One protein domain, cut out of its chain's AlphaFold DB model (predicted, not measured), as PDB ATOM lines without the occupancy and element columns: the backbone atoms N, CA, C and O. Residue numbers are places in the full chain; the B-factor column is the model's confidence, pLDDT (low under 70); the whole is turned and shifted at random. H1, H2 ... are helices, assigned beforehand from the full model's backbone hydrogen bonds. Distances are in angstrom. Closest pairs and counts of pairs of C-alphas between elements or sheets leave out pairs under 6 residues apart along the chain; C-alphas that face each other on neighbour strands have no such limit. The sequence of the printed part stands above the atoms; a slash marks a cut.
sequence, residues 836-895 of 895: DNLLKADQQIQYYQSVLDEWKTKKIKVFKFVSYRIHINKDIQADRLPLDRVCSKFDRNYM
ATOM      1  N   ASP A 836     180.238 129.951 217.901       97.19
ATOM      2  CA  ASP A 836     178.783 130.137 217.860       97.19
ATOM      3  C   ASP A 836     178.283 131.141 218.905       97.19
ATOM      4  O   ASP A 836     177.459 132.013 218.621       97.19
ATOM      5  N   ASN A 837     178.793 131.033 220.134       97.00
ATOM      6  CA  ASN A 837     178.446 131.950 221.217       97.00
ATOM      7  C   ASN A 837     179.007 133.363 220.984       97.00
ATOM      8  O   ASN A 837     178.349 134.342 221.337       97.00
ATOM      9  N   LEU A 838     180.176 133.488 220.343       97.75
ATOM     10  CA  LEU A 838     180.724 134.777 219.915       97.75
ATOM     11  C   LEU A 838     179.845 135.429 218.835       97.75
ATOM     12  O   LEU A 838     179.486 136.598 218.961       97.75
ATOM     13  N   LEU A 839     179.432 134.661 217.822       97.88
ATOM     14  CA  LEU A 839     178.578 135.134 216.730       97.88
ATOM     15  C   LEU A 839     177.212 135.625 217.241       97.88
ATOM     16  O   LEU A 839     176.754 136.699 216.849       97.88
ATOM     17  N   LYS A 840     176.592 134.886 218.171       97.56
ATOM     18  CA  LYS A 840     175.340 135.286 218.841       97.56
ATOM     19  C   LYS A 840     175.510 136.576 219.654       97.56
ATOM     20  O   LYS A 840     174.624 137.431 219.638       97.56
ATOM     21  N   ALA A 841     176.653 136.760 220.320       96.62
ATOM     22  CA  ALA A 841     176.956 137.995 221.043       96.62
ATOM     23  C   ALA A 841     177.130 139.200 220.098       96.62
ATOM     24  O   ALA A 841     176.567 140.264 220.366       96.62
ATOM     25  N   ASP A 842     177.830 139.041 218.971       97.56
ATOM     26  CA  ASP A 842     177.995 140.110 217.975       97.56
ATOM     27  C   ASP A 842     176.664 140.492 217.304       97.56
ATOM     28  O   ASP A 842     176.374 141.681 217.152       97.56
ATOM     29  N   GLN A 843     175.798 139.520 216.990       97.88
ATOM     30  CA  GLN A 843     174.425 139.780 216.529       97.88
ATOM     31  C   GLN A 843     173.625 140.603 217.556       97.88
ATOM     32  O   GLN A 843     172.973 141.589 217.200       97.88
ATOM     33  N   GLN A 844     173.717 140.261 218.846       97.81
ATOM     34  CA  GLN A 844     173.043 141.008 219.911       97.81
ATOM     35  C   GLN A 844     173.609 142.434 220.071       97.81
ATOM     36  O   GLN A 844     172.859 143.385 220.309       97.81
ATOM     37  N   ILE A 845     174.921 142.619 219.890       97.06
ATOM     38  CA  ILE A 845     175.570 143.938 219.885       97.06
ATOM     39  C   ILE A 845     175.070 144.788 218.708       97.06
ATOM     40  O   ILE A 845     174.741 145.959 218.913       97.06
ATOM     41  N   GLN A 846     174.954 144.221 217.502       97.44
ATOM     42  CA  GLN A 846     174.409 144.919 216.329       97.44
ATOM     43  C   GLN A 846     172.943 145.337 216.540       97.44
ATOM     44  O   GLN A 846     172.583 146.480 216.247       97.44
ATOM     45  N   TYR A 847     172.119 144.471 217.140       97.81
ATOM     46  CA  TYR A 847     170.743 144.805 217.526       97.81
ATOM     47  C   TYR A 847     170.682 145.991 218.506       97.81
ATOM     48  O   TYR A 847     169.926 146.942 218.298       97.81
ATOM     49  N   TYR A 848     171.517 146.011 219.551       97.56
ATOM     50  CA  TYR A 848     171.552 147.159 220.465       97.56
ATOM     51  C   TYR A 848     172.072 148.444 219.801       97.56
ATOM     52  O   TYR A 848     171.654 149.538 220.189       97.56
ATOM     53  N   GLN A 849     172.943 148.351 218.791       97.06
ATOM     54  CA  GLN A 849     173.391 149.515 218.020       97.06
ATOM     55  C   GLN A 849     172.255 150.113 217.176       97.06
ATOM     56  O   GLN A 849     172.038 151.324 217.252       97.06
ATOM     57  N   SER A 850     171.473 149.299 216.457       97.06
ATOM     58  CA  SER A 850     170.353 149.800 215.643       97.06
ATOM     59  C   SER A 850     169.265 150.467 216.498       97.06
ATOM     60  O   SER A 850     168.833 151.577 216.185       97.06
ATOM     61  N   VAL A 851     168.912 149.879 217.649       97.38
ATOM     62  CA  VAL A 851     167.986 150.482 218.631       97.38
ATOM     63  C   VAL A 851     168.520 151.818 219.167       97.38
ATOM     64  O   VAL A 851     167.759 152.777 219.331       97.38
ATOM     65  N   LEU A 852     169.832 151.935 219.410       95.88
ATOM     66  CA  LEU A 852     170.452 153.194 219.831       95.88
ATOM     67  C   LEU A 852     170.422 154.265 218.732       95.88
ATOM     68  O   LEU A 852     170.249 155.444 219.052       95.88
ATOM     69  N   ASP A 853     170.588 153.904 217.460       95.88
ATOM     70  CA  ASP A 853     170.508 154.842 216.332       95.88
ATOM     71  C   ASP A 853     169.069 155.266 216.001       95.88
ATOM     72  O   ASP A 853     168.818 156.444 215.713       95.88
ATOM     73  N   GLU A 854     168.092 154.379 216.189       97.00
ATOM     74  CA  GLU A 854     166.672 154.737 216.170       97.00
ATOM     75  C   GLU A 854     166.346 155.755 217.284       97.00
ATOM     76  O   GLU A 854     165.734 156.800 217.031       97.00
ATOM     77  N   TRP A 855     166.850 155.529 218.504       97.31
ATOM     78  CA  TRP A 855     166.732 156.468 219.625       97.31
ATOM     79  C   TRP A 855     167.429 157.810 219.368       97.31
ATOM     80  O   TRP A 855     166.862 158.861 219.686       97.31
ATOM     81  N   LYS A 856     168.631 157.818 218.771       95.56
ATOM     82  CA  LYS A 856     169.315 159.052 218.333       95.56
ATOM     83  C   LYS A 856     168.442 159.814 217.329       95.56
ATOM     84  O   LYS A 856     168.256 161.022 217.483       95.56
ATOM     85  N   THR A 857     167.839 159.117 216.370       95.81
ATOM     86  CA  THR A 857     166.977 159.697 215.329       95.81
ATOM     87  C   THR A 857     165.680 160.275 215.903       95.81
ATOM     88  O   THR A 857     165.372 161.448 215.667       95.81
ATOM     89  N   LYS A 858     164.956 159.518 216.741       96.38
ATOM     90  CA  LYS A 858     163.770 159.989 217.484       96.38
ATOM     91  C   LYS A 858     164.103 161.218 218.342       96.38
ATOM     92  O   LYS A 858     163.400 162.228 218.285       96.38
ATOM     93  N   LYS A 859     165.232 161.198 219.059       95.94
ATOM     94  CA  LYS A 859     165.731 162.335 219.849       95.94
ATOM     95  C   LYS A 859     166.019 163.568 218.984       95.94
ATOM     96  O   LYS A 859     165.638 164.669 219.374       95.94
ATOM     97  N   ILE A 860     166.638 163.413 217.812       96.25
ATOM     98  CA  ILE A 860     166.889 164.524 216.876       96.25
ATOM     99  C   ILE A 860     165.572 165.129 216.364       96.25
ATOM    100  O   ILE A 860     165.459 166.356 216.336       96.25
ATOM    101  N   LYS A 861     164.558 164.311 216.034       95.25
ATOM    102  CA  LYS A 861     163.214 164.800 215.663       95.25
ATOM    103  C   LYS A 861     162.597 165.651 216.787       95.25
ATOM    104  O   LYS A 861     162.198 166.788 216.536       95.25
ATOM    105  N   VAL A 862     162.627 165.176 218.038       95.19
ATOM    106  CA  VAL A 862     162.133 165.936 219.208       95.19
ATOM    107  C   VAL A 862     162.909 167.245 219.420       95.19
ATOM    108  O   VAL A 862     162.299 168.289 219.646       95.19
ATOM    109  N   PHE A 863     164.242 167.239 219.298       96.31
ATOM    110  CA  PHE A 863     165.044 168.464 219.419       96.31
ATOM    111  C   PHE A 863     164.743 169.484 218.308       96.31
ATOM    112  O   PHE A 863     164.667 170.679 218.603       96.31
ATOM    113  N   LYS A 864     164.511 169.041 217.062       95.19
ATOM    114  CA  LYS A 864     164.058 169.917 215.966       95.19
ATOM    115  C   LYS A 864     162.695 170.546 216.284       95.19
ATOM    116  O   LYS A 864     162.577 171.765 216.205       95.19
ATOM    117  N   PHE A 865     161.715 169.754 216.723       94.00
ATOM    118  CA  PHE A 865     160.374 170.233 217.091       94.00
ATOM    119  C   PHE A 865     160.397 171.257 218.240       94.00
ATOM    120  O   PHE A 865     159.796 172.330 218.140       94.00
ATOM    121  N   VAL A 866     161.145 170.979 219.315       95.38
ATOM    122  CA  VAL A 866     161.299 171.911 220.446       95.38
ATOM    123  C   VAL A 866     162.003 173.198 220.010       95.38
ATOM    124  O   VAL A 866     161.574 174.286 220.392       95.38
ATOM    125  N   SER A 867     163.043 173.107 219.172       94.88
ATOM    126  CA  SER A 867     163.708 174.293 218.623       94.88
ATOM    127  C   SER A 867     162.749 175.123 217.763       94.88
ATOM    128  O   SER A 867     162.681 176.336 217.933       94.88
ATOM    129  N   TYR A 868     161.956 174.483 216.900       93.69
ATOM    130  CA  TYR A 868     160.966 175.142 216.045       93.69
ATOM    131  C   TYR A 868     159.906 175.902 216.859       93.69
ATOM    132  O   TYR A 868     159.688 177.089 216.613       93.69
ATOM    133  N   ARG A 869     159.337 175.296 217.915       92.38
ATOM    134  CA  ARG A 869     158.418 176.008 218.828       92.38
ATOM    135  C   ARG A 869     159.083 177.158 219.596       92.38
ATOM    136  O   ARG A 869     158.431 178.168 219.847       92.38
ATOM    137  N   ILE A 870     160.373 177.060 219.932       94.12
ATOM    138  CA  ILE A 870     161.127 178.177 220.535       94.12
ATOM    139  C   ILE A 870     161.331 179.332 219.541       94.12
ATOM    140  O   ILE A 870     161.365 180.484 219.970       94.12
ATOM    141  N   HIS A 871     161.454 179.057 218.239       90.50
ATOM    142  CA  HIS A 871     161.490 180.099 217.209       90.50
ATOM    143  C   HIS A 871     160.114 180.756 217.026       90.50
ATOM    144  O   HIS A 871     160.019 181.962 217.229       90.50
ATOM    145  N   ILE A 872     159.042 179.980 216.821       90.62
ATOM    146  CA  ILE A 872     157.666 180.513 216.720       90.62
ATOM    147  C   ILE A 872     157.325 181.422 217.910       90.62
ATOM    148  O   ILE A 872     156.861 182.543 217.719       90.62
ATOM    149  N   ASN A 873     157.613 180.992 219.143       87.81
ATOM    150  CA  ASN A 873     157.320 181.796 220.332       87.81
ATOM    151  C   ASN A 873     158.113 183.116 220.391       87.81
ATOM    152  O   ASN A 873     157.628 184.072 220.989       87.81
ATOM    153  N   LYS A 874     159.305 183.192 219.784       89.69
ATOM    154  CA  LYS A 874     160.060 184.449 219.656       89.69
ATOM    155  C   LYS A 874     159.495 185.350 218.570       89.69
ATOM    156  O   LYS A 874     159.434 186.554 218.779       89.69
ATOM    157  N   ASP A 875     159.093 184.776 217.442       88.12
ATOM    158  CA  ASP A 875     158.572 185.533 216.304       88.12
ATOM    159  C   ASP A 875     157.189 186.133 216.630       88.12
ATOM    160  O   ASP A 875     156.902 187.267 216.248       88.12
ATOM    161  N   ILE A 876     156.383 185.426 217.439       87.94
ATOM    162  CA  ILE A 876     155.162 185.951 218.076       87.94
ATOM    163  C   ILE A 876     155.501 187.072 219.076       87.94
ATOM    164  O   ILE A 876     154.880 188.125 219.036       87.94
ATOM    165  N   GLN A 877     156.509 186.889 219.941       88.69
ATOM    166  CA  GLN A 877     156.960 187.918 220.900       88.69
ATOM    167  C   GLN A 877     157.669 189.128 220.258       88.69
ATOM    168  O   GLN A 877     158.075 190.040 220.976       88.69
ATOM    169  N   ALA A 878     157.847 189.134 218.936       89.06
ATOM    170  CA  ALA A 878     158.455 190.224 218.180       89.06
ATOM    171  C   ALA A 878     157.426 191.069 217.402       89.06
ATOM    172  O   ALA A 878     157.834 191.852 216.543       89.06
ATOM    173  N   ASP A 879     156.122 190.878 217.652       74.81
ATOM    174  CA  ASP A 879     154.984 191.597 217.044       74.81
ATOM    175  C   ASP A 879     154.966 191.606 215.497       74.81
ATOM    176  O   ASP A 879     154.365 192.470 214.859       74.81
ATOM    177  N   ARG A 880     155.623 190.626 214.857       67.31
ATOM    178  CA  ARG A 880     155.854 190.602 213.397       67.31
ATOM    179  C   ARG A 880     154.893 189.730 212.586       67.31
ATOM    180  O   ARG A 880     154.984 189.739 211.359       67.31
ATOM    181  N   LEU A 881     153.992 188.980 213.224       66.75
ATOM    182  CA  LEU A 881     153.029 188.106 212.544       66.75
ATOM    183  C   LEU A 881     151.654 188.121 213.244       66.75
ATOM    184  O   LEU A 881     151.599 187.831 214.439       66.75
ATOM    185  N   PRO A 882     150.540 188.377 212.528       78.31
ATOM    186  CA  PRO A 882     149.198 188.167 213.073       78.31
ATOM    187  C   PRO A 882     148.934 186.665 213.264       78.31
ATOM    188  O   PRO A 882     149.309 185.858 212.406       78.31
ATOM    189  N   LEU A 883     148.281 186.293 214.374       68.62
ATOM    190  CA  LEU A 883     148.126 184.893 214.802       68.62
ATOM    191  C   LEU A 883     147.496 183.995 213.727       68.62
ATOM    192  O   LEU A 883     147.951 182.868 213.528       68.62
ATOM    193  N   ASP A 884     146.529 184.513 212.974       70.38
ATOM    194  CA  ASP A 884     145.774 183.766 211.958       70.38
ATOM    195  C   ASP A 884     146.681 183.204 210.843       70.38
ATOM    196  O   ASP A 884     146.464 182.105 210.328       70.38
ATOM    197  N   ARG A 885     147.772 183.918 210.513       64.88
ATOM    198  CA  ARG A 885     148.794 183.457 209.554       64.88
ATOM    199  C   ARG A 885     149.802 182.474 210.155       64.88
ATOM    200  O   ARG A 885     150.507 181.810 209.394       64.88
ATOM    201  N   VAL A 886     149.896 182.379 211.482       65.56
ATOM    202  CA  VAL A 886     150.781 181.427 212.173       65.56
ATOM    203  C   VAL A 886     150.124 180.050 212.235       65.56
ATOM    204  O   VAL A 886     150.760 179.070 211.850       65.56
ATOM    205  N   CYS A 887     148.844 179.973 212.616       66.19
ATOM    206  CA  CYS A 887     148.088 178.715 212.662       66.19
ATOM    207  C   CYS A 887     148.029 178.039 211.281       66.19
ATOM    208  O   CYS A 887     148.494 176.916 211.130       66.19
ATOM    209  N   SER A 888     147.618 178.771 210.237       61.38
ATOM    210  CA  SER A 888     147.525 178.238 208.864       61.38
ATOM    211  C   SER A 888     148.854 177.701 208.288       61.38
ATOM    212  O   SER A 888     148.845 176.856 207.390       61.38
ATOM    213  N   LYS A 889     150.009 178.152 208.804       57.50
ATOM    214  CA  LYS A 889     151.337 177.625 208.435       57.50
ATOM    215  C   LYS A 889     151.803 176.441 209.281       57.50
ATOM    216  O   LYS A 889     152.717 175.743 208.838       57.50
ATOM    217  N   PHE A 890     151.220 176.224 210.458       57.56
ATOM    218  CA  PHE A 890     151.535 175.091 211.328       57.56
ATOM    219  C   PHE A 890     151.001 173.786 210.720       57.56
ATOM    220  O   PHE A 890     151.762 172.836 210.553       57.56
ATOM    221  N   ASP A 891     149.742 173.791 210.280       57.34
ATOM    222  CA  ASP A 891     149.042 172.580 209.823       57.34
ATOM    223  C   ASP A 891     149.489 172.094 208.428       57.34
ATOM    224  O   ASP A 891     149.377 170.914 208.115       57.34
ATOM    225  N   ARG A 892     150.031 172.986 207.582       55.25
ATOM    226  CA  ARG A 892     150.416 172.682 206.184       55.25
ATOM    227  C   ARG A 892     151.858 172.193 205.968       55.25
ATOM    228  O   ARG A 892     152.226 171.951 204.826       55.25
ATOM    229  N   ASN A 893     152.692 172.130 207.010       50.88
ATOM    230  CA  ASN A 893     154.131 171.819 206.880       50.88
ATOM    231  C   ASN A 893     154.616 170.692 207.816       50.88
ATOM    232  O   ASN A 893     155.826 170.540 207.992       50.88
ATOM    233  N   TYR A 894     153.704 169.990 208.498       51.97
ATOM    234  CA  TYR A 894     154.054 168.984 209.515       51.97
ATOM    235  C   TYR A 894     153.093 167.786 209.631       51.97
ATOM    236  O   TYR A 894     153.342 166.911 210.464       51.97
ATOM    237  N   MET A 895     152.042 167.751 208.802       43.34
ATOM    238  CA  MET A 895     151.582 166.504 208.181       43.34
ATOM    239  C   MET A 895     152.525 166.201 207.011       43.34
ATOM    240  O   MET A 895     152.922 165.027 206.880       43.34
TER     241      MET A 895
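This is residues 836 to 895 of the 895 residues of the protein "U1-type domain-containing protein" of Araneus ventricosus (UniProt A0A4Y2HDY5). The printed part is a hook: one very long helix, H1, makes nearly the whole length, and at its far end the backbone turns and folds back with a short helix, H2, and a tail, residues 891 to 895. Most of H1 stands free, with residues 836 to 864 and 866 to 871 bare of any distant stretch of backbone. The printed part has 60 residues with two named helices, H1 then H2, and no named strand; its class is all helix. It is extended, with a radius of gyration of the C-alphas of 20.5 A, and its outline is a rod spanning 65 by 20 by 7 A.

Find C-alpha 836 at (178.783, 130.137, 217.860), where H1, residues 836 to 876, begins; from there it runs 60.6 A to C-alpha 876 at (155.162, 185.951, 218.076). Go on past residues 877 to 882 to H2, residues 883 to 890, which ends at C-alpha 890, at (151.535, 175.091, 211.328).

Look at Ile 876 and Leu 883, the closest C-alphas of H1 and H2, 7.8 A apart; the two helices are close but not clearly touching. They run opposite ways at a shallow tilt of 20 degrees. In H1 every O i to N i+4 pair is within hydrogen-bond range; in H2, 2 of 4 are.

The two C-alphas farthest apart are those of Asp 836 and Asp 879, 65.9 A. The printed part has no cut and ends at Met 895, the chain's last residue; the six-residue link from H1 to H2 is short. Read the B-factor column for the model's confidence: the mean pLDDT of the printed part is 85.7, and residues 880 to 881, 883 and 885 to 895 are under 70.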